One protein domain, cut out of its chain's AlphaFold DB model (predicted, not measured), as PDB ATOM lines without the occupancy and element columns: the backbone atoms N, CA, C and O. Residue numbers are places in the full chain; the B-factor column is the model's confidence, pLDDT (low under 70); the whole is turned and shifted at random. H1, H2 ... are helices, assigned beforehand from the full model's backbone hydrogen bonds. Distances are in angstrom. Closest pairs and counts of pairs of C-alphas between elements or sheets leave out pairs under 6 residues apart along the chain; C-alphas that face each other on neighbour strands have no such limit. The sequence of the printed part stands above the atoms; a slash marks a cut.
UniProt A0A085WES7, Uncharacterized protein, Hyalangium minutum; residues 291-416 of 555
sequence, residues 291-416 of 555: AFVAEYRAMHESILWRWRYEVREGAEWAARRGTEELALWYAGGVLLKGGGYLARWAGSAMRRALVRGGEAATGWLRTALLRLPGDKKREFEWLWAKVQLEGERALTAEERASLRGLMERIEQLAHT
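Overview. This is residues 291 to 416 of the 555 residues of an uncharacterized protein of Hyalangium minutum (UniProt A0A085WES7). Picture a compact knot of crossed helices: H3 sits in the middle, and H1, H6 and H7 each pack on it at a slant or nearly square. H8 crosses H7 and reaches with its last turns to the helical hairpin of H5 and H6, which closes a ring of contacts through H3, H6, H8 and H7; the short H2 packs on H7, and the short H4 is near H3 and H8. The printed part has 126 residues with eight named helices, H1 to H8 in that order, and no named strand; the class is all helix, the packing mostly crossed. It is compact, with a radius of gyration of the C-alphas of 13.6 A and spans of 40 by 35 by 25 A.

Arrangement. Start at the longest helix, H1, residues 291 to 310; with residues 292 to 300 alone it touches H3, residues 323 to 337, the closest C-alphas being Tyr 296 and Gly 332, 5.9 A apart. Their lines are only just about perpendicular, at 70.0 degrees. H3 touches H6, residues 358 to 369, at a steep tilt of 51 degrees, opposite ways; look at the closest C-alphas, Ala 327 and Thr 362, 4.7 A apart. H5, residues 348 to 355, forms a hairpin with H6 at a shallow tilt of 31 degrees, closest at C-alphas 353 and 361, 4.7 A. H7, residues 374 to 390, touches H3 with residues 381 to 388 alone, closest at C-alphas 326 and 381, 6.9 A. H2, residues 314 to 318, touches H7, closest at C-alphas 318 and 382, 5.3 A. H8, residues 397 to 414, touches H7 at a steep tilt of 56 degrees, opposite ways, closest at C-alphas 383 and 403, 6.3 A. It also touches H6, about perpendicular at 83 degrees, closest at C-alphas 368 and 410, 6.2 A, and H5, closest at C-alphas 349 and 411, 6.5 A. H4, residues 341 to 345, is close to H8 but not clearly touching, at C-alphas 345 and 404, 7.3 A. H3 and H8 are apart. In H1 to H8 every O i to N i+4 pair is within hydrogen-bond range.

Along the chain. Find C-alpha 291 at (-69.954, 16.782, 31.432); from there H1 runs 28.1 A to C-alpha 310 at (-50.697, 25.657, 12.925). H3 measures 20.2 A, H6 16.3 A and H7 23.9 A. H8 runs 26.1 A to C-alpha 414 at (-83.249, 13.261, 7.594).

Size, cuts and confidence. The farthest C-alphas, Tyr 309 and Thr 416, are 41.2 A apart. The printed part has no cut and no long link. Mean pLDDT of the printed part is 76.7; look for values under 70 at residues 291, 295, 303, 306 to 323 and 336 to 346.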
ATOM      1  N   ALA A 291     -70.963  17.615  32.092       67.38
ATOM      2  CA  ALA A 291     -69.954  16.782  31.432       67.38
ATOM      3  C   ALA A 291     -69.835  17.115  29.936       67.38
ATOM      4  O   ALA A 291     -68.730  17.287  29.430       67.38
ATOM      5  N   PHE A 292     -70.969  17.313  29.258       71.38
ATOM      6  CA  PHE A 292     -71.001  17.744  27.861       71.38
ATOM      7  C   PHE A 292     -70.378  19.133  27.680       71.38
ATOM      8  O   PHE A 292     -69.617  19.346  26.741       71.38
ATOM      9  N   VAL A 293     -70.653  20.078  28.589       72.50
ATOM     10  CA  VAL A 293     -70.038  21.417  28.537       72.50
ATOM     11  C   VAL A 293     -68.520  21.330  28.659       72.50
ATOM     12  O   VAL A 293     -67.809  22.013  27.923       72.50
ATOM     13  N   ALA A 294     -68.021  20.501  29.578       71.75
ATOM     14  CA  ALA A 294     -66.590  20.301  29.768       71.75
ATOM     15  C   ALA A 294     -65.934  19.674  28.527       71.75
ATOM     16  O   ALA A 294     -64.918  20.183  28.057       71.75
ATOM     17  N   GLU A 295     -66.541  18.628  27.962       69.75
ATOM     18  CA  GLU A 295     -66.044  17.947  26.761       69.75
ATOM     19  C   GLU A 295     -66.049  18.870  25.538       69.75
ATOM     20  O   GLU A 295     -65.030  19.013  24.859       69.75
ATOM     21  N   TYR A 296     -67.161  19.577  25.309       76.12
ATOM     22  CA  TYR A 296     -67.264  20.578  24.254       76.12
ATOM     23  C   TYR A 296     -66.179  21.645  24.391       76.12
ATOM     24  O   TYR A 296     -65.526  21.971  23.406       76.12
ATOM     25  N   ARG A 297     -65.968  22.196  25.593       76.06
ATOM     26  CA  ARG A 297     -64.975  23.259  25.800       76.06
ATOM     27  C   ARG A 297     -63.552  22.774  25.591       76.06
ATOM     28  O   ARG A 297     -62.789  23.492  24.959       76.06
ATOM     29  N   ALA A 298     -63.212  21.576  26.064       74.88
ATOM     30  CA  ALA A 298     -61.888  20.999  25.852       74.88
ATOM     31  C   ALA A 298     -61.599  20.785  24.357       74.88
ATOM     32  O   ALA A 298     -60.545  21.178  23.855       74.88
ATOM     33  N   MET A 299     -62.562  20.226  23.622       76.75
ATOM     34  CA  MET A 299     -62.461  20.070  22.171       76.75
ATOM     35  C   MET A 299     -62.393  21.433  21.463       76.75
ATOM     36  O   MET A 299     -61.516  21.650  20.629       76.75
ATOM     37  N   HIS A 300     -63.282  22.367  21.807       76.62
ATOM     38  CA  HIS A 300     -63.334  23.707  21.222       76.62
ATOM     39  C   HIS A 300     -62.031  24.482  21.446       76.62
ATOM     40  O   HIS A 300     -61.549  25.159  20.540       76.62
ATOM     41  N   GLU A 301     -61.426  24.335  22.622       79.75
ATOM     42  CA  GLU A 301     -60.133  24.921  22.950       79.75
ATOM     43  C   GLU A 301     -59.000  24.304  22.128       79.75
ATOM     44  O   GLU A 301     -58.227  25.041  21.522       79.75
ATOM     45  N   SER A 302     -58.922  22.972  22.042       75.38
ATOM     46  CA  SER A 302     -57.925  22.288  21.203       75.38
ATOM     47  C   SER A 302     -58.030  22.712  19.736       75.38
ATOM     48  O   SER A 302     -57.028  22.917  19.048       75.38
ATOM     49  N   ILE A 303     -59.260  22.884  19.257       69.75
ATOM     50  CA  ILE A 303     -59.569  23.413  17.935       69.75
ATOM     51  C   ILE A 303     -59.012  24.833  17.764       69.75
ATOM     52  O   ILE A 303     -58.231  25.062  16.839       69.75
ATOM     53  N   LEU A 304     -59.383  25.765  18.644       72.06
ATOM     54  CA  LEU A 304     -58.926  27.155  18.566       72.06
ATOM     55  C   LEU A 304     -57.406  27.256  18.667       72.06
ATOM     56  O   LEU A 304     -56.789  28.015  17.923       72.06
ATOM     57  N   TRP A 305     -56.797  26.477  19.558       74.31
ATOM     58  CA  TRP A 305     -55.355  26.467  19.755       74.31
ATOM     59  C   TRP A 305     -54.614  26.041  18.489       74.31
ATOM     60  O   TRP A 305     -53.764  26.786  18.006       74.31
ATOM     61  N   ARG A 306     -54.990  24.906  17.883       68.00
ATOM     62  CA  ARG A 306     -54.365  24.438  16.635       68.00
ATOM     63  C   ARG A 306     -54.597  25.395  15.474       68.00
ATOM     64  O   ARG A 306     -53.701  25.578  14.665       68.00
ATOM     65  N   TRP A 307     -55.766  26.031  15.387       65.62
ATOM     66  CA  TRP A 307     -56.000  27.052  14.364       65.62
ATOM     67  C   TRP A 307     -55.047  28.245  14.531       65.62
ATOM     68  O   TRP A 307     -54.405  28.651  13.567       65.62
ATOM     69  N   ARG A 308     -54.882  28.748  15.764       68.75
ATOM     70  CA  ARG A 308     -53.966  29.862  16.079       68.75
ATOM     71  C   ARG A 308     -52.486  29.491  15.913       68.75
ATOM     72  O   ARG A 308     -51.693  30.362  15.574       68.75
ATOM     73  N   TYR A 309     -52.117  28.235  16.175       60.78
ATOM     74  CA  TYR A 309     -50.728  27.765  16.154       60.78
ATOM     75  C   TYR A 309     -50.278  27.245  14.776       60.78
ATOM     76  O   TYR A 309     -49.174  27.549  14.332       60.78
ATOM     77  N   GLU A 310     -51.114  26.469  14.079       49.94
ATOM     78  CA  GLU A 310     -50.697  25.657  12.925       49.94
ATOM     79  C   GLU A 310     -51.110  26.229  11.557       49.94
ATOM     80  O   GLU A 310     -50.618  25.746  10.536       49.94
ATOM     81  N   VAL A 311     -52.011  27.222  11.476       50.91
ATOM     82  CA  VAL A 311     -52.752  27.455  10.225       50.91
ATOM     83  C   VAL A 311     -52.735  28.904   9.736       50.91
ATOM     84  O   VAL A 311     -53.396  29.783  10.274       50.91
ATOM     85  N   ARG A 312     -52.051  29.111   8.603       46.06
ATOM     86  CA  ARG A 312     -52.211  30.278   7.712       46.06
ATOM     87  C   ARG A 312     -53.308  30.061   6.646       46.06
ATOM     88  O   ARG A 312     -53.698  31.014   5.982       46.06
ATOM     89  N   GLU A 313     -53.819  28.830   6.505       47.84
ATOM     90  CA  GLU A 313     -54.824  28.410   5.509       47.84
ATOM     91  C   GLU A 313     -55.908  27.496   6.127       47.84
ATOM     92  O   GLU A 313     -55.786  26.270   6.156       47.84
ATOM     93  N   GLY A 314     -56.998  28.088   6.638       50.50
ATOM     94  CA  GLY A 314     -58.080  27.393   7.367       50.50
ATOM     95  C   GLY A 314     -58.734  26.200   6.645       50.50
ATOM     96  O   GLY A 314     -59.346  25.345   7.286       50.50
ATOM     97  N   ALA A 315     -58.586  26.109   5.320       43.41
ATOM     98  CA  ALA A 315     -59.221  25.096   4.479       43.41
ATOM     99  C   ALA A 315     -58.645  23.680   4.666       43.41
ATOM    100  O   ALA A 315     -59.407  22.714   4.744       43.41
ATOM    101  N   GLU A 316     -57.322  23.532   4.781       53.25
ATOM    102  CA  GLU A 316     -56.700  22.207   4.932       53.25
ATOM    103  C   GLU A 316     -56.917  21.617   6.324       53.25
ATOM    104  O   GLU A 316     -57.024  20.400   6.491       53.25
ATOM    105  N   TRP A 317     -56.997  22.483   7.329       59.53
ATOM    106  CA  TRP A 317     -57.174  22.084   8.715       59.53
ATOM    107  C   TRP A 317     -58.606  21.615   9.002       59.53
ATOM    108  O   TRP A 317     -58.795  20.571   9.627       59.53
ATOM    109  N   ALA A 318     -59.619  22.315   8.475       55.56
ATOM    110  CA  ALA A 318     -61.021  21.913   8.625       55.56
ATOM    111  C   ALA A 318     -61.308  20.558   7.950       55.56
ATOM    112  O   ALA A 318     -62.030  19.730   8.504       55.56
ATOM    113  N   ALA A 319     -60.673  20.286   6.802       56.47
ATOM    114  CA  ALA A 319     -60.837  19.037   6.055       56.47
ATOM    115  C   ALA A 319     -60.280  17.786   6.769       56.47
ATOM    116  O   ALA A 319     -60.602  16.666   6.374       56.47
ATOM    117  N   ARG A 320     -59.443  17.951   7.805       62.25
ATOM    118  CA  ARG A 320     -58.847  16.840   8.573       62.25
ATOM    119  C   ARG A 320     -59.695  16.397   9.770       62.25
ATOM    120  O   ARG A 320     -59.326  15.435  10.442       62.25
ATOM    121  N   ARG A 321     -60.804  17.082  10.066       66.88
ATOM    122  CA  ARG A 321     -61.632  16.806  11.250       66.88
ATOM    123  C   ARG A 321     -62.612  15.656  11.012       66.88
ATOM    124  O   ARG A 321     -63.154  15.480   9.925       66.88
ATOM    125  N   GLY A 322     -62.826  14.851  12.052       69.50
ATOM    126  CA  GLY A 322     -63.790  13.752  12.029       69.50
ATOM    127  C   GLY A 322     -65.230  14.240  12.207       69.50
ATOM    128  O   GLY A 322     -65.479  15.273  12.826       69.50
ATOM    129  N   THR A 323     -66.201  13.452  11.737       69.75
ATOM    130  CA  THR A 323     -67.641  13.736  11.908       69.75
ATOM    131  C   THR A 323     -68.067  13.832  13.364       69.75
ATOM    132  O   THR A 323     -69.003  14.557  13.679       69.75
ATOM    133  N   GLU A 324     -67.408  13.086  14.245       70.88
ATOM    134  CA  GLU A 324     -67.671  13.105  15.682       70.88
ATOM    135  C   GLU A 324     -67.326  14.456  16.304       70.88
ATOM    136  O   GLU A 324     -68.168  15.047  16.979       70.88
ATOM    137  N   GLU A 325     -66.140  14.971  15.997       73.50
ATOM    138  CA  GLU A 325     -65.673  16.252  16.506       73.50
ATOM    139  C   GLU A 325     -66.506  17.410  15.955       73.50
ATOM    140  O   GLU A 325     -66.964  18.265  16.709       73.50
ATOM    141  N   LEU A 326     -66.807  17.392  14.652       74.56
ATOM    142  CA  LEU A 326     -67.700  18.382  14.056       74.56
ATOM    143  C   LEU A 326     -69.088  18.349  14.701       74.56
ATOM    144  O   LEU A 326     -69.682  19.397  14.938       74.56
ATOM    145  N   ALA A 327     -69.616  17.159  14.988       74.44
ATOM    146  CA  ALA A 327     -70.946  17.028  15.554       74.44
ATOM    147  C   ALA A 327     -71.023  17.523  17.004       74.44
ATOM    148  O   ALA A 327     -71.987  18.205  17.354       74.44
ATOM    149  N   LEU A 328     -69.997  17.246  17.813       74.62
ATOM    150  CA  LEU A 328     -69.882  17.783  19.167       74.62
ATOM    151  C   LEU A 328     -69.734  19.309  19.123       74.62
ATOM    152  O   LEU A 328     -70.407  20.026  19.866       74.62
ATOM    153  N   TRP A 329     -68.918  19.818  18.196       75.94
ATOM    154  CA  TRP A 329     -68.705  21.252  18.002       75.94
ATOM    155  C   TRP A 329     -69.971  21.968  17.547       75.94
ATOM    156  O   TRP A 329     -70.301  23.052  18.021       75.94
ATOM    157  N   TYR A 330     -70.732  21.332  16.666       77.62
ATOM    158  CA  TYR A 330     -72.015  21.829  16.211       77.62
ATOM    159  C   TYR A 330     -73.051  21.862  17.333       77.62
ATOM    160  O   TYR A 330     -73.622  22.914  17.622       77.62
ATOM    161  N   ALA A 331     -73.280  20.720  17.989       74.31
ATOM    162  CA  ALA A 331     -74.277  20.597  19.044       74.31
ATOM    163  C   ALA A 331     -73.960  21.532  20.215       74.31
ATOM    164  O   ALA A 331     -74.849  22.234  20.695       74.31
ATOM    165  N   GLY A 332     -72.698  21.592  20.645       72.62
ATOM    166  CA  GLY A 332     -72.297  22.468  21.740       72.62
ATOM    167  C   GLY A 332     -72.299  23.939  21.342       72.62
ATOM    168  O   GLY A 332     -72.747  24.761  22.135       72.62
ATOM    169  N   GLY A 333     -71.934  24.271  20.099       73.88
ATOM    170  CA  GLY A 333     -72.071  25.622  19.564       73.88
ATOM    171  C   GLY A 333     -73.522  26.099  19.618       73.88
ATOM    172  O   GLY A 333     -73.799  27.179  20.122       73.88
ATOM    173  N   VAL A 334     -74.484  25.280  19.189       74.38
ATOM    174  CA  VAL A 334     -75.902  25.670  19.223       74.38
ATOM    175  C   VAL A 334     -76.466  25.706  20.650       74.38
ATOM    176  O   VAL A 334     -77.142  26.673  20.999       74.38
ATOM    177  N   LEU A 335     -76.181  24.698  21.484       71.19
ATOM    178  CA  LEU A 335     -76.704  24.610  22.856       71.19
ATOM    179  C   LEU A 335     -76.127  25.684  23.787       71.19
ATOM    180  O   LEU A 335     -76.856  26.224  24.614       71.19
ATOM    181  N   LEU A 336     -74.831  25.984  23.673       68.12
ATOM    182  CA  LEU A 336     -74.145  26.911  24.577       68.12
ATOM    183  C   LEU A 336     -74.127  28.345  24.058       68.12
ATOM    184  O   LEU A 336     -74.128  29.266  24.870       68.12
ATOM    185  N   LYS A 337     -74.106  28.552  22.733       66.75
ATOM    186  CA  LYS A 337     -74.048  29.901  22.145       66.75
ATOM    187  C   LYS A 337     -75.433  30.487  21.851       66.75
ATOM    188  O   LYS A 337     -75.525  31.679  21.591       66.75
ATOM    189  N   GLY A 338     -76.513  29.698  21.934       58.72
ATOM    190  CA  GLY A 338     -77.881  30.154  22.242       58.72
ATOM    191  C   GLY A 338     -78.539  31.242  21.374       58.72
ATOM    192  O   GLY A 338     -79.650  31.657  21.690       58.72
ATOM    193  N   GLY A 339     -77.935  31.727  20.288       48.84
ATOM    194  CA  GLY A 339     -78.518  32.853  19.562       48.84
ATOM    195  C   GLY A 339     -77.643  33.380  18.439       48.84
ATOM    196  O   GLY A 339     -76.934  34.362  18.604       48.84
ATOM    197  N   GLY A 340     -77.763  32.766  17.267       56.25
ATOM    198  CA  GLY A 340     -77.234  33.304  16.014       56.25
ATOM    199  C   GLY A 340     -78.250  33.164  14.882       56.25
ATOM    200  O   GLY A 340     -79.320  32.568  15.048       56.25
ATOM    201  N   TYR A 341     -77.916  33.665  13.692       58.44
ATOM    202  CA  TYR A 341     -78.664  33.357  12.466       58.44
ATOM    203  C   TYR A 341     -78.804  31.844  12.283       58.44
ATOM    204  O   TYR A 341     -79.887  31.381  11.957       58.44
ATOM    205  N   LEU A 342     -77.772  31.058  12.599       60.75
ATOM    206  CA  LEU A 342     -77.777  29.601  12.424       60.75
ATOM    207  C   LEU A 342     -78.743  28.875  13.369       60.75
ATOM    208  O   LEU A 342     -79.378  27.907  12.961       60.75
ATOM    209  N   ALA A 343     -78.957  29.394  14.582       61.62
ATOM    210  CA  ALA A 343     -79.990  28.878  15.480       61.62
ATOM    211  C   ALA A 343     -81.407  29.087  14.906       61.62
ATOM    212  O   ALA A 343     -82.278  28.236  15.084       61.62
ATOM    213  N   ARG A 344     -81.631  30.179  14.152       63.91
ATOM    214  CA  ARG A 344     -82.909  30.431  13.455       63.91
ATOM    215  C   ARG A 344     -83.148  29.465  12.291       63.91
ATOM    216  O   ARG A 344     -84.302  29.178  11.985       63.91
ATOM    217  N   TRP A 345     -82.082  28.946  11.681       65.56
ATOM    218  CA  TRP A 345     -82.145  28.004  10.555       65.56
ATOM    219  C   TRP A 345     -82.138  26.534  10.962       65.56
ATOM    220  O   TRP A 345     -82.270  25.672  10.098       65.56
ATOM    221  N   ALA A 346     -82.015  26.235  12.256       68.00
ATOM    222  CA  ALA A 346     -82.160  24.876  12.752       68.00
ATOM    223  C   ALA A 346     -83.517  24.320  12.303       68.00
ATOM    224  O   ALA A 346     -84.553  24.868  12.679       68.00
ATOM    225  N   GLY A 347     -83.539  23.271  11.484       74.69
ATOM    226  CA  GLY A 347     -84.794  22.678  11.046       74.69
ATOM    227  C   GLY A 347     -85.484  21.916  12.175       74.69
ATOM    228  O   GLY A 347     -85.044  21.879  13.330       74.69
ATOM    229  N   SER A 348     -86.649  21.348  11.865       84.62
ATOM    230  CA  SER A 348     -87.471  20.717  12.897       84.62
ATOM    231  C   SER A 348     -86.805  19.472  13.491       84.62
ATOM    232  O   SER A 348     -86.954  19.239  14.691       84.62
ATOM    233  N   ALA A 349     -86.065  18.699  12.685       86.25
ATOM    234  CA  ALA A 349     -85.405  17.492  13.157       86.25
ATOM    235  C   ALA A 349     -84.199  17.837  14.030       86.25
ATOM    236  O   ALA A 349     -84.096  17.313  15.138       86.25
ATOM    237  N   MET A 350     -83.366  18.792  13.607       84.62
ATOM    238  CA  MET A 350     -82.250  19.284  14.412       84.62
ATOM    239  C   MET A 350     -82.708  19.829  15.761       84.62
ATOM    240  O   MET A 350     -82.134  19.476  16.787       84.62
ATOM    241  N   ARG A 351     -83.742  20.683  15.793       81.56
ATOM    242  CA  ARG A 351     -84.235  21.240  17.065       81.56
ATOM    243  C   ARG A 351     -84.703  20.143  18.015       81.56
ATOM    244  O   ARG A 351     -84.370  20.189  19.194       81.56
ATOM    245  N   ARG A 352     -85.425  19.137  17.509       84.44
ATOM    246  CA  ARG A 352     -85.827  17.980  18.321       84.44
ATOM    247  C   ARG A 352     -84.617  17.170  18.790       84.44
ATOM    248  O   ARG A 352     -84.573  16.810  19.960       84.44
ATOM    249  N   ALA A 353     -83.617  16.953  17.939       84.31
ATOM    250  CA  ALA A 353     -82.387  16.262  18.320       84.31
ATOM    251  C   ALA A 353     -81.620  17.010  19.430       84.31
ATOM    252  O   ALA A 353     -81.158  16.381  20.376       84.31
ATOM    253  N   LEU A 354     -81.551  18.346  19.364       79.56
ATOM    254  CA  LEU A 354     -80.933  19.196  20.393       79.56
ATOM    255  C   LEU A 354     -81.659  19.121  21.740       79.56
ATOM    256  O   LEU A 354     -81.002  19.009  22.770       79.56
ATOM    257  N   VAL A 355     -82.997  19.117  21.736       77.75
ATOM    258  CA  VAL A 355     -83.817  18.966  22.957       77.75
ATOM    259  C   VAL A 355     -83.578  17.617  23.643       77.75
ATOM    260  O   VAL A 355     -83.715  17.502  24.857       77.75
ATOM    261  N   ARG A 356     -83.171  16.588  22.893       76.75
ATOM    262  CA  ARG A 356     -82.835  15.262  23.441       76.75
ATOM    263  C   ARG A 356     -81.438  15.207  24.074       76.75
ATOM    264  O   ARG A 356     -81.059  14.164  24.600       76.75
ATOM    265  N   GLY A 357     -80.693  16.311  24.045       72.50
ATOM    266  CA  GLY A 357     -79.388  16.460  24.680       72.50
ATOM    267  C   GLY A 357     -78.206  16.336  23.716       72.50
ATOM    268  O   GLY A 357     -78.330  15.907  22.569       72.50
ATOM    269  N   GLY A 358     -77.026  16.722  24.210       74.56
ATOM    270  CA  GLY A 358     -75.803  16.846  23.415       74.56
ATOM    271  C   GLY A 358     -75.356  15.553  22.727       74.56
ATOM    272  O   GLY A 358     -75.012  15.587  21.548       74.56
ATOM    273  N   GLU A 359     -75.418  14.407  23.410       77.56
ATOM    274  CA  GLU A 359     -75.048  13.104  22.833       77.56
ATOM    275  C   GLU A 359     -76.001  12.693  21.699       77.56
ATOM    276  O   GLU A 359     -75.561  12.314  20.612       77.56
ATOM    277  N   ALA A 360     -77.312  12.848  21.916       81.50
ATOM    278  CA  ALA A 360     -78.329  12.546  20.916       81.50
ATOM    279  C   ALA A 360     -78.190  13.448  19.679       81.50
ATOM    280  O   ALA A 360     -78.191  12.947  18.554       81.50
ATOM    281  N   ALA A 361     -77.995  14.756  19.877       83.06
ATOM    282  CA  ALA A 361     -77.772  15.722  18.804       83.06
ATOM    283  C   ALA A 361     -76.480  15.446  18.022       83.06
ATOM    284  O   ALA A 361     -76.463  15.496  16.791       83.06
ATOM    285  N   THR A 362     -75.410  15.102  18.737       84.44
ATOM    286  CA  THR A 362     -74.112  14.760  18.154       84.44
ATOM    287  C   THR A 362     -74.228  13.498  17.296       84.44
ATOM    288  O   THR A 362     -73.831  13.488  16.131       84.44
ATOM    289  N   GLY A 363     -74.829  12.434  17.832       87.19
ATOM    290  CA  GLY A 363     -75.062  11.198  17.092       87.19
ATOM    291  C   GLY A 363     -75.971  11.396  15.876       87.19
ATOM    292  O   GLY A 363     -75.677  10.894  14.790       87.19
ATOM    293  N   TRP A 364     -77.038  12.186  16.028       91.19
ATOM    294  CA  TRP A 364     -77.927  12.559  14.931       91.19
ATOM    295  C   TRP A 364     -77.148  13.225  13.792       91.19
ATOM    296  O   TRP A 364     -77.179  12.728  12.664       91.19
ATOM    297  N   LEU A 365     -76.371  14.274  14.085       89.94
ATOM    298  CA  LEU A 365     -75.627  14.998  13.058       89.94
ATOM    299  C   LEU A 365     -74.580  14.109  12.377       89.94
ATOM    300  O   LEU A 365     -74.483  14.134  11.151       89.94
ATOM    301  N   ARG A 366     -73.860  13.251  13.121       88.69
ATOM    302  CA  ARG A 366     -72.943  12.262  12.519       88.69
ATOM    303  C   ARG A 366     -73.657  11.430  11.461       88.69
ATOM    304  O   ARG A 366     -73.194  11.339  10.324       88.69
ATOM    305  N   THR A 367     -74.807  10.853  11.812       90.19
ATOM    306  CA  THR A 367     -75.568  10.018  10.875       90.19
ATOM    307  C   THR A 367     -76.131  10.817   9.707       90.19
ATOM    308  O   THR A 367     -76.125  10.315   8.585       90.19
ATOM    309  N   ALA A 368     -76.546  12.067   9.925       91.00
ATOM    310  CA  ALA A 368     -77.066  12.938   8.881       91.00
ATOM    311  C   ALA A 368     -75.977  13.350   7.871       91.00
ATOM    312  O   ALA A 368     -76.202  13.283   6.662       91.00
ATOM    313  N   LEU A 369     -74.763  13.667   8.332       90.94
ATOM    314  CA  LEU A 369     -73.624  14.006   7.467       90.94
ATOM    315  C   LEU A 369     -73.163  12.831   6.604       90.94
ATOM    316  O   LEU A 369     -72.748  13.032   5.464       90.94
ATOM    317  N   LEU A 370     -73.297  11.592   7.086       90.62
ATOM    318  CA  LEU A 370     -73.032  10.400   6.270       90.62
ATOM    319  C   LEU A 370     -73.992  10.267   5.079       90.62
ATOM    320  O   LEU A 370     -73.729   9.483   4.166       90.62
ATOM    321  N   ARG A 371     -75.097  11.013   5.055       91.56
ATOM    322  CA  ARG A 371     -76.054  11.024   3.942       91.56
ATOM    323  C   ARG A 371     -75.691  12.038   2.864       91.56
ATOM    324  O   ARG A 371     -76.213  11.933   1.757       91.56
ATOM    325  N   LEU A 372     -74.801  12.985   3.158       91.19
ATOM    326  CA  LEU A 372     -74.317  13.942   2.172       91.19
ATOM    327  C   LEU A 372     -73.299  13.294   1.215       91.19
ATOM    328  O   LEU A 372     -72.538  12.404   1.615       91.19
ATOM    329  N   PRO A 373     -73.244  13.758  -0.047       89.75
ATOM    330  CA  PRO A 373     -72.090  13.557  -0.919       89.75
ATOM    331  C   PRO A 373     -70.788  14.054  -0.270       89.75
ATOM    332  O   PRO A 373     -70.806  14.981   0.537       89.75
ATOM    333  N   GLY A 374     -69.647  13.445  -0.610       86.44
ATOM    334  CA  GLY A 374     -68.367  13.726   0.059       86.44
ATOM    335  C   GLY A 374     -67.828  15.149  -0.148       86.44
ATOM    336  O   GLY A 374     -67.158  15.687   0.726       86.44
ATOM    337  N   ASP A 375     -68.121  15.780  -1.281       88.50
ATOM    338  CA  ASP A 375     -67.863  17.201  -1.539       88.50
ATOM    339  C   ASP A 375     -68.741  18.100  -0.658       88.50
ATOM    340  O   ASP A 375     -68.216  18.968   0.030       88.50
ATOM    341  N   LYS A 376     -70.048  17.825  -0.584       91.56
ATOM    342  CA  LYS A 376     -70.999  18.594   0.237       91.56
ATOM    343  C   LYS A 376     -70.776  18.441   1.734       91.56
ATOM    344  O   LYS A 376     -70.930  19.403   2.479       91.56
ATOM    345  N   LYS A 377     -70.370  17.254   2.176       88.44
ATOM    346  CA  LYS A 377     -69.941  17.018   3.555       88.44
ATOM    347  C   LYS A 377     -68.726  17.887   3.908       88.44
ATOM    348  O   LYS A 377     -68.766  18.569   4.924       88.44
ATOM    349  N   ARG A 378     -67.700  17.912   3.047       85.88
ATOM    350  CA  ARG A 378     -66.502  18.746   3.249       85.88
ATOM    351  C   ARG A 378     -66.817  20.241   3.212       85.88
ATOM    352  O   ARG A 378     -66.278  20.989   4.016       85.88
ATOM    353  N   GLU A 379     -67.702  20.667   2.311       89.12
ATOM    354  CA  GLU A 379     -68.183  22.054   2.242       89.12
ATOM    355  C   GLU A 379     -68.879  22.463   3.550       89.12
ATOM    356  O   GLU A 379     -68.580  23.520   4.100       89.12
ATOM    357  N   PHE A 380     -69.745  21.598   4.093       88.38
ATOM    358  CA  PHE A 380     -70.390  21.819   5.389       88.38
ATOM    359  C   PHE A 380     -69.375  21.893   6.533       88.38
ATOM    360  O   PHE A 380     -69.411  22.836   7.318       88.38
ATOM    361  N   GLU A 381     -68.469  20.916   6.611       84.44
ATOM    362  CA  GLU A 381     -67.395  20.856   7.610       84.44
ATOM    363  C   GLU A 381     -66.556  22.137   7.611       84.44
ATOM    364  O   GLU A 381     -66.306  22.711   8.671       84.44
ATOM    365  N   TRP A 382     -66.187  22.623   6.426       83.25
ATOM    366  CA  TRP A 382     -65.408  23.844   6.261       83.25
ATOM    367  C   TRP A 382     -66.182  25.104   6.669       83.25
ATOM    368  O   TRP A 382     -65.697  25.876   7.497       83.25
ATOM    369  N   LEU A 383     -67.397  25.302   6.143       83.75
ATOM    370  CA  LEU A 383     -68.219  26.474   6.464       83.75
ATOM    371  C   LEU A 383     -68.561  26.532   7.951       83.75
ATOM    372  O   LEU A 383     -68.518  27.601   8.560       83.75
ATOM    373  N   TRP A 384     -68.884  25.384   8.548       82.25
ATOM    374  CA  TRP A 384     -69.193  25.313   9.968       82.25
ATOM    375  C   TRP A 384     -67.966  25.605  10.833       82.25
ATOM    376  O   TRP A 384     -68.069  26.361  11.797       82.25
ATOM    377  N   ALA A 385     -66.799  25.065  10.471       76.25
ATOM    378  CA  ALA A 385     -65.559  25.375  11.170       76.25
ATOM    379  C   ALA A 385     -65.247  26.876  11.119       76.25
ATOM    380  O   ALA A 385     -64.935  27.465  12.152       76.25
ATOM    381  N   LYS A 386     -65.408  27.513   9.951       78.06
ATOM    382  CA  LYS A 386     -65.210  28.959   9.787       78.06
ATOM    383  C   LYS A 386     -66.132  29.771  10.695       78.06
ATOM    384  O   LYS A 386     -65.651  30.619  11.434       78.06
ATOM    385  N   VAL A 387     -67.433  29.462  10.719       76.31
ATOM    386  CA  VAL A 387     -68.396  30.103  11.639       76.31
ATOM    387  C   VAL A 387     -67.944  29.995  13.086       76.31
ATOM    388  O   VAL A 387     -68.072  30.947  13.846       76.31
ATOM    389  N   GLN A 388     -67.482  28.820  13.491       72.75
ATOM    390  CA  GLN A 388     -67.143  28.574  14.883       72.75
ATOM    391  C   GLN A 388     -65.810  29.196  15.313       72.75
ATOM    392  O   GLN A 388     -65.622  29.422  16.506       72.75
ATOM    393  N   LEU A 389     -64.888  29.419  14.375       70.62
ATOM    394  CA  LEU A 389     -63.556  29.974  14.636       70.62
ATOM    395  C   LEU A 389     -63.506  31.489  14.470       70.62
ATOM    396  O   LEU A 389     -62.878  32.183  15.263       70.62
ATOM    397  N   GLU A 390     -64.150  31.988  13.421       70.81
ATOM    398  CA  GLU A 390     -64.072  33.385  12.981       70.81
ATOM    399  C   GLU A 390     -65.391  34.137  13.224       70.81
ATOM    400  O   GLU A 390     -65.518  35.322  12.918       70.81
ATOM    401  N   GLY A 391     -66.401  33.448  13.758       70.25
ATOM    402  CA  GLY A 391     -67.743  33.980  13.923       70.25
ATOM    403  C   GLY A 391     -68.547  33.974  12.620       70.25
ATOM    404  O   GLY A 391     -68.047  33.924  11.496       70.25
ATOM    405  N   GLU A 392     -69.865  34.078  12.751       72.88
ATOM    406  CA  GLU A 392     -70.788  34.091  11.610       72.88
ATOM    407  C   GLU A 392     -70.581  35.306  10.673       72.88
ATOM    408  O   GLU A 392     -70.898  35.280   9.474       72.88
ATOM    409  N   ARG A 393     -70.038  36.401  11.219       73.50
ATOM    410  CA  ARG A 393     -69.752  37.631  10.472       73.50
ATOM    411  C   ARG A 393     -68.645  37.442   9.435       73.50
ATOM    412  O   ARG A 393     -68.710  38.111   8.405       73.50
ATOM    413  N   ALA A 394     -67.730  36.496   9.650       76.44
ATOM    414  CA  ALA A 394     -66.650  36.177   8.720       76.44
ATOM    415  C   ALA A 394     -67.124  35.483   7.434       76.44
ATOM    416  O   ALA A 394     -66.400  35.463   6.435       76.44
ATOM    417  N   LEU A 395     -68.339  34.923   7.430       79.38
ATOM    418  CA  LEU A 395     -68.891  34.332   6.218       79.38
ATOM    419  C   LEU A 395     -69.240  35.405   5.176       79.38
ATOM    420  O   LEU A 395     -69.944  36.377   5.473       79.38
ATOM    421  N   THR A 396     -68.837  35.191   3.925       87.69
ATOM    422  CA  THR A 396     -69.328  35.974   2.785       87.69
ATOM    423  C   THR A 396     -70.820  35.713   2.553       87.69
ATOM    424  O   THR A 396     -71.406  34.759   3.070       87.69
ATOM    425  N   ALA A 397     -71.481  36.561   1.758       87.62
ATOM    426  CA  ALA A 397     -72.889  36.352   1.415       87.62
ATOM    427  C   ALA A 397     -73.131  35.000   0.711       87.62
ATOM    428  O   ALA A 397     -74.132  34.340   0.990       87.62
ATOM    429  N   GLU A 398     -72.200  34.580  -0.148       90.75
ATOM    430  CA  GLU A 398     -72.240  33.295  -0.850       90.75
ATOM    431  C   GLU A 398     -72.031  32.122   0.114       90.75
ATOM    432  O   GLU A 398     -72.846  31.205   0.153       90.75
ATOM    433  N   GLU A 399     -71.019  32.194   0.981       90.50
ATOM    434  CA  GLU A 399     -70.752  31.175   2.004       90.50
ATOM    435  C   GLU A 399     -71.949  30.989   2.954       90.50
ATOM    436  O   GLU A 399     -72.329  29.862   3.283       90.50
ATOM    437  N   ARG A 400     -72.612  32.086   3.352       87.12
ATOM    438  CA  ARG A 400     -73.853  32.031   4.147       87.12
ATOM    439  C   ARG A 400     -75.003  31.360   3.403       87.12
ATOM    440  O   ARG A 400     -75.839  30.719   4.046       87.12
ATOM    441  N   ALA A 401     -75.094  31.545   2.088       89.00
ATOM    442  CA  ALA A 401     -76.108  30.898   1.263       89.00
ATOM    443  C   ALA A 401     -75.814  29.397   1.110       89.00
ATOM    444  O   ALA A 401     -76.719  28.587   1.321       89.00
ATOM    445  N   SER A 402     -74.557  29.020   0.858       92.06
ATOM    446  CA  SER A 402     -74.117  27.621   0.806       92.06
ATOM    447  C   SER A 402     -74.377  26.884   2.116       92.06
ATOM    448  O   SER A 402     -74.991  25.816   2.104       92.06
ATOM    449  N   LEU A 403     -73.990  27.465   3.259       88.00
ATOM    450  CA  LEU A 403     -74.206  26.838   4.566       88.00
ATOM    451  C   LEU A 403     -75.701  26.622   4.832       88.00
ATOM    452  O   LEU A 403     -76.100  25.565   5.314       88.00
ATOM    453  N   ARG A 404     -76.542  27.593   4.459       86.56
ATOM    454  CA  ARG A 404     -78.000  27.469   4.565       86.56
ATOM    455  C   ARG A 404     -78.540  26.336   3.694       86.56
ATOM    456  O   ARG A 404     -79.272  25.492   4.198       86.56
ATOM    457  N   GLY A 405     -78.141  26.280   2.424       90.81
ATOM    458  CA  GLY A 405     -78.569  25.220   1.509       90.81
ATOM    459  C   GLY A 405     -78.129  23.828   1.971       90.81
ATOM    460  O   GLY A 405     -78.884  22.863   1.851       90.81
ATOM    461  N   LEU A 406     -76.939  23.712   2.568       92.00
ATOM    462  CA  LEU A 406     -76.459  22.470   3.178       92.00
ATOM    463  C   LEU A 406     -77.296  22.069   4.394       92.00
ATOM    464  O   LEU A 406     -77.672  20.904   4.505       92.00
ATOM    465  N   MET A 407     -77.637  23.017   5.266       88.19
ATOM    466  CA  MET A 407     -78.502  22.771   6.423       88.19
ATOM    467  C   MET A 407     -79.905  22.317   6.011       88.19
ATOM    468  O   MET A 407     -80.405  21.310   6.516       88.19
ATOM    469  N   GLU A 408     -80.515  22.997   5.041       89.25
ATOM    470  CA  GLU A 408     -81.805  22.601   4.463       89.25
ATOM    471  C   GLU A 408     -81.728  21.205   3.839       89.25
ATOM    472  O   GLU A 408     -82.633  20.384   4.007       89.25
ATOM    473  N   ARG A 409     -80.615  20.893   3.168       92.25
ATOM    474  CA  ARG A 409     -80.386  19.571   2.591       92.25
ATOM    475  C   ARG A 409     -80.225  18.492   3.657       92.25
ATOM    476  O   ARG A 409     -80.767  17.407   3.467       92.25
ATOM    477  N   ILE A 410     -79.505  18.751   4.748       91.38
ATOM    478  CA  ILE A 410     -79.355  17.822   5.883       91.38
ATOM    479  C   ILE A 410     -80.731  17.505   6.483       91.38
ATOM    480  O   ILE A 410     -81.067  16.335   6.666       91.38
ATOM    481  N   GLU A 411     -81.547  18.534   6.712       90.00
ATOM    482  CA  GLU A 411     -82.915  18.400   7.221       90.00
ATOM    483  C   GLU A 411     -83.807  17.610   6.266       90.00
ATOM    484  O   GLU A 411     -84.455  16.644   6.665       90.00
ATOM    485  N   GLN A 412     -83.790  17.948   4.976       92.38
ATOM    486  CA  GLN A 412     -84.516  17.187   3.965       92.38
ATOM    487  C   GLN A 412     -84.066  15.727   3.960       92.38
ATOM    488  O   GLN A 412     -84.896  14.818   3.944       92.38
ATOM    489  N   LEU A 413     -82.752  15.486   3.985       92.44
ATOM    490  CA  LEU A 413     -82.205  14.142   3.978       92.44
ATOM    491  C   LEU A 413     -82.704  13.362   5.184       92.44
ATOM    492  O   LEU A 413     -83.161  12.248   4.960       92.44
ATOM    493  N   ALA A 414     -82.732  13.928   6.394       91.19
ATOM    494  CA  ALA A 414     -83.249  13.261   7.594       91.19
ATOM    495  C   ALA A 414     -84.637  12.616   7.382       91.19
ATOM    496  O   ALA A 414     -84.864  11.502   7.846       91.19
ATOM    497  N   HIS A 415     -85.503  13.248   6.585       92.88
ATOM    498  CA  HIS A 415     -86.854  12.776   6.260       92.88
ATOM    499  C   HIS A 415     -86.963  11.851   5.030       92.88
ATOM    500  O   HIS A 415     -88.051  11.377   4.709       92.88
ATOM    501  N   THR A 416     -85.872  11.572   4.316       93.94
ATOM    502  CA  THR A 416     -85.887  10.706   3.118       93.94
ATOM    503  C   THR A 416     -85.413   9.291   3.420       93.94
ATOM    504  O   THR A 416     -84.680   9.070   4.384       93.94
TER     505      THR A 416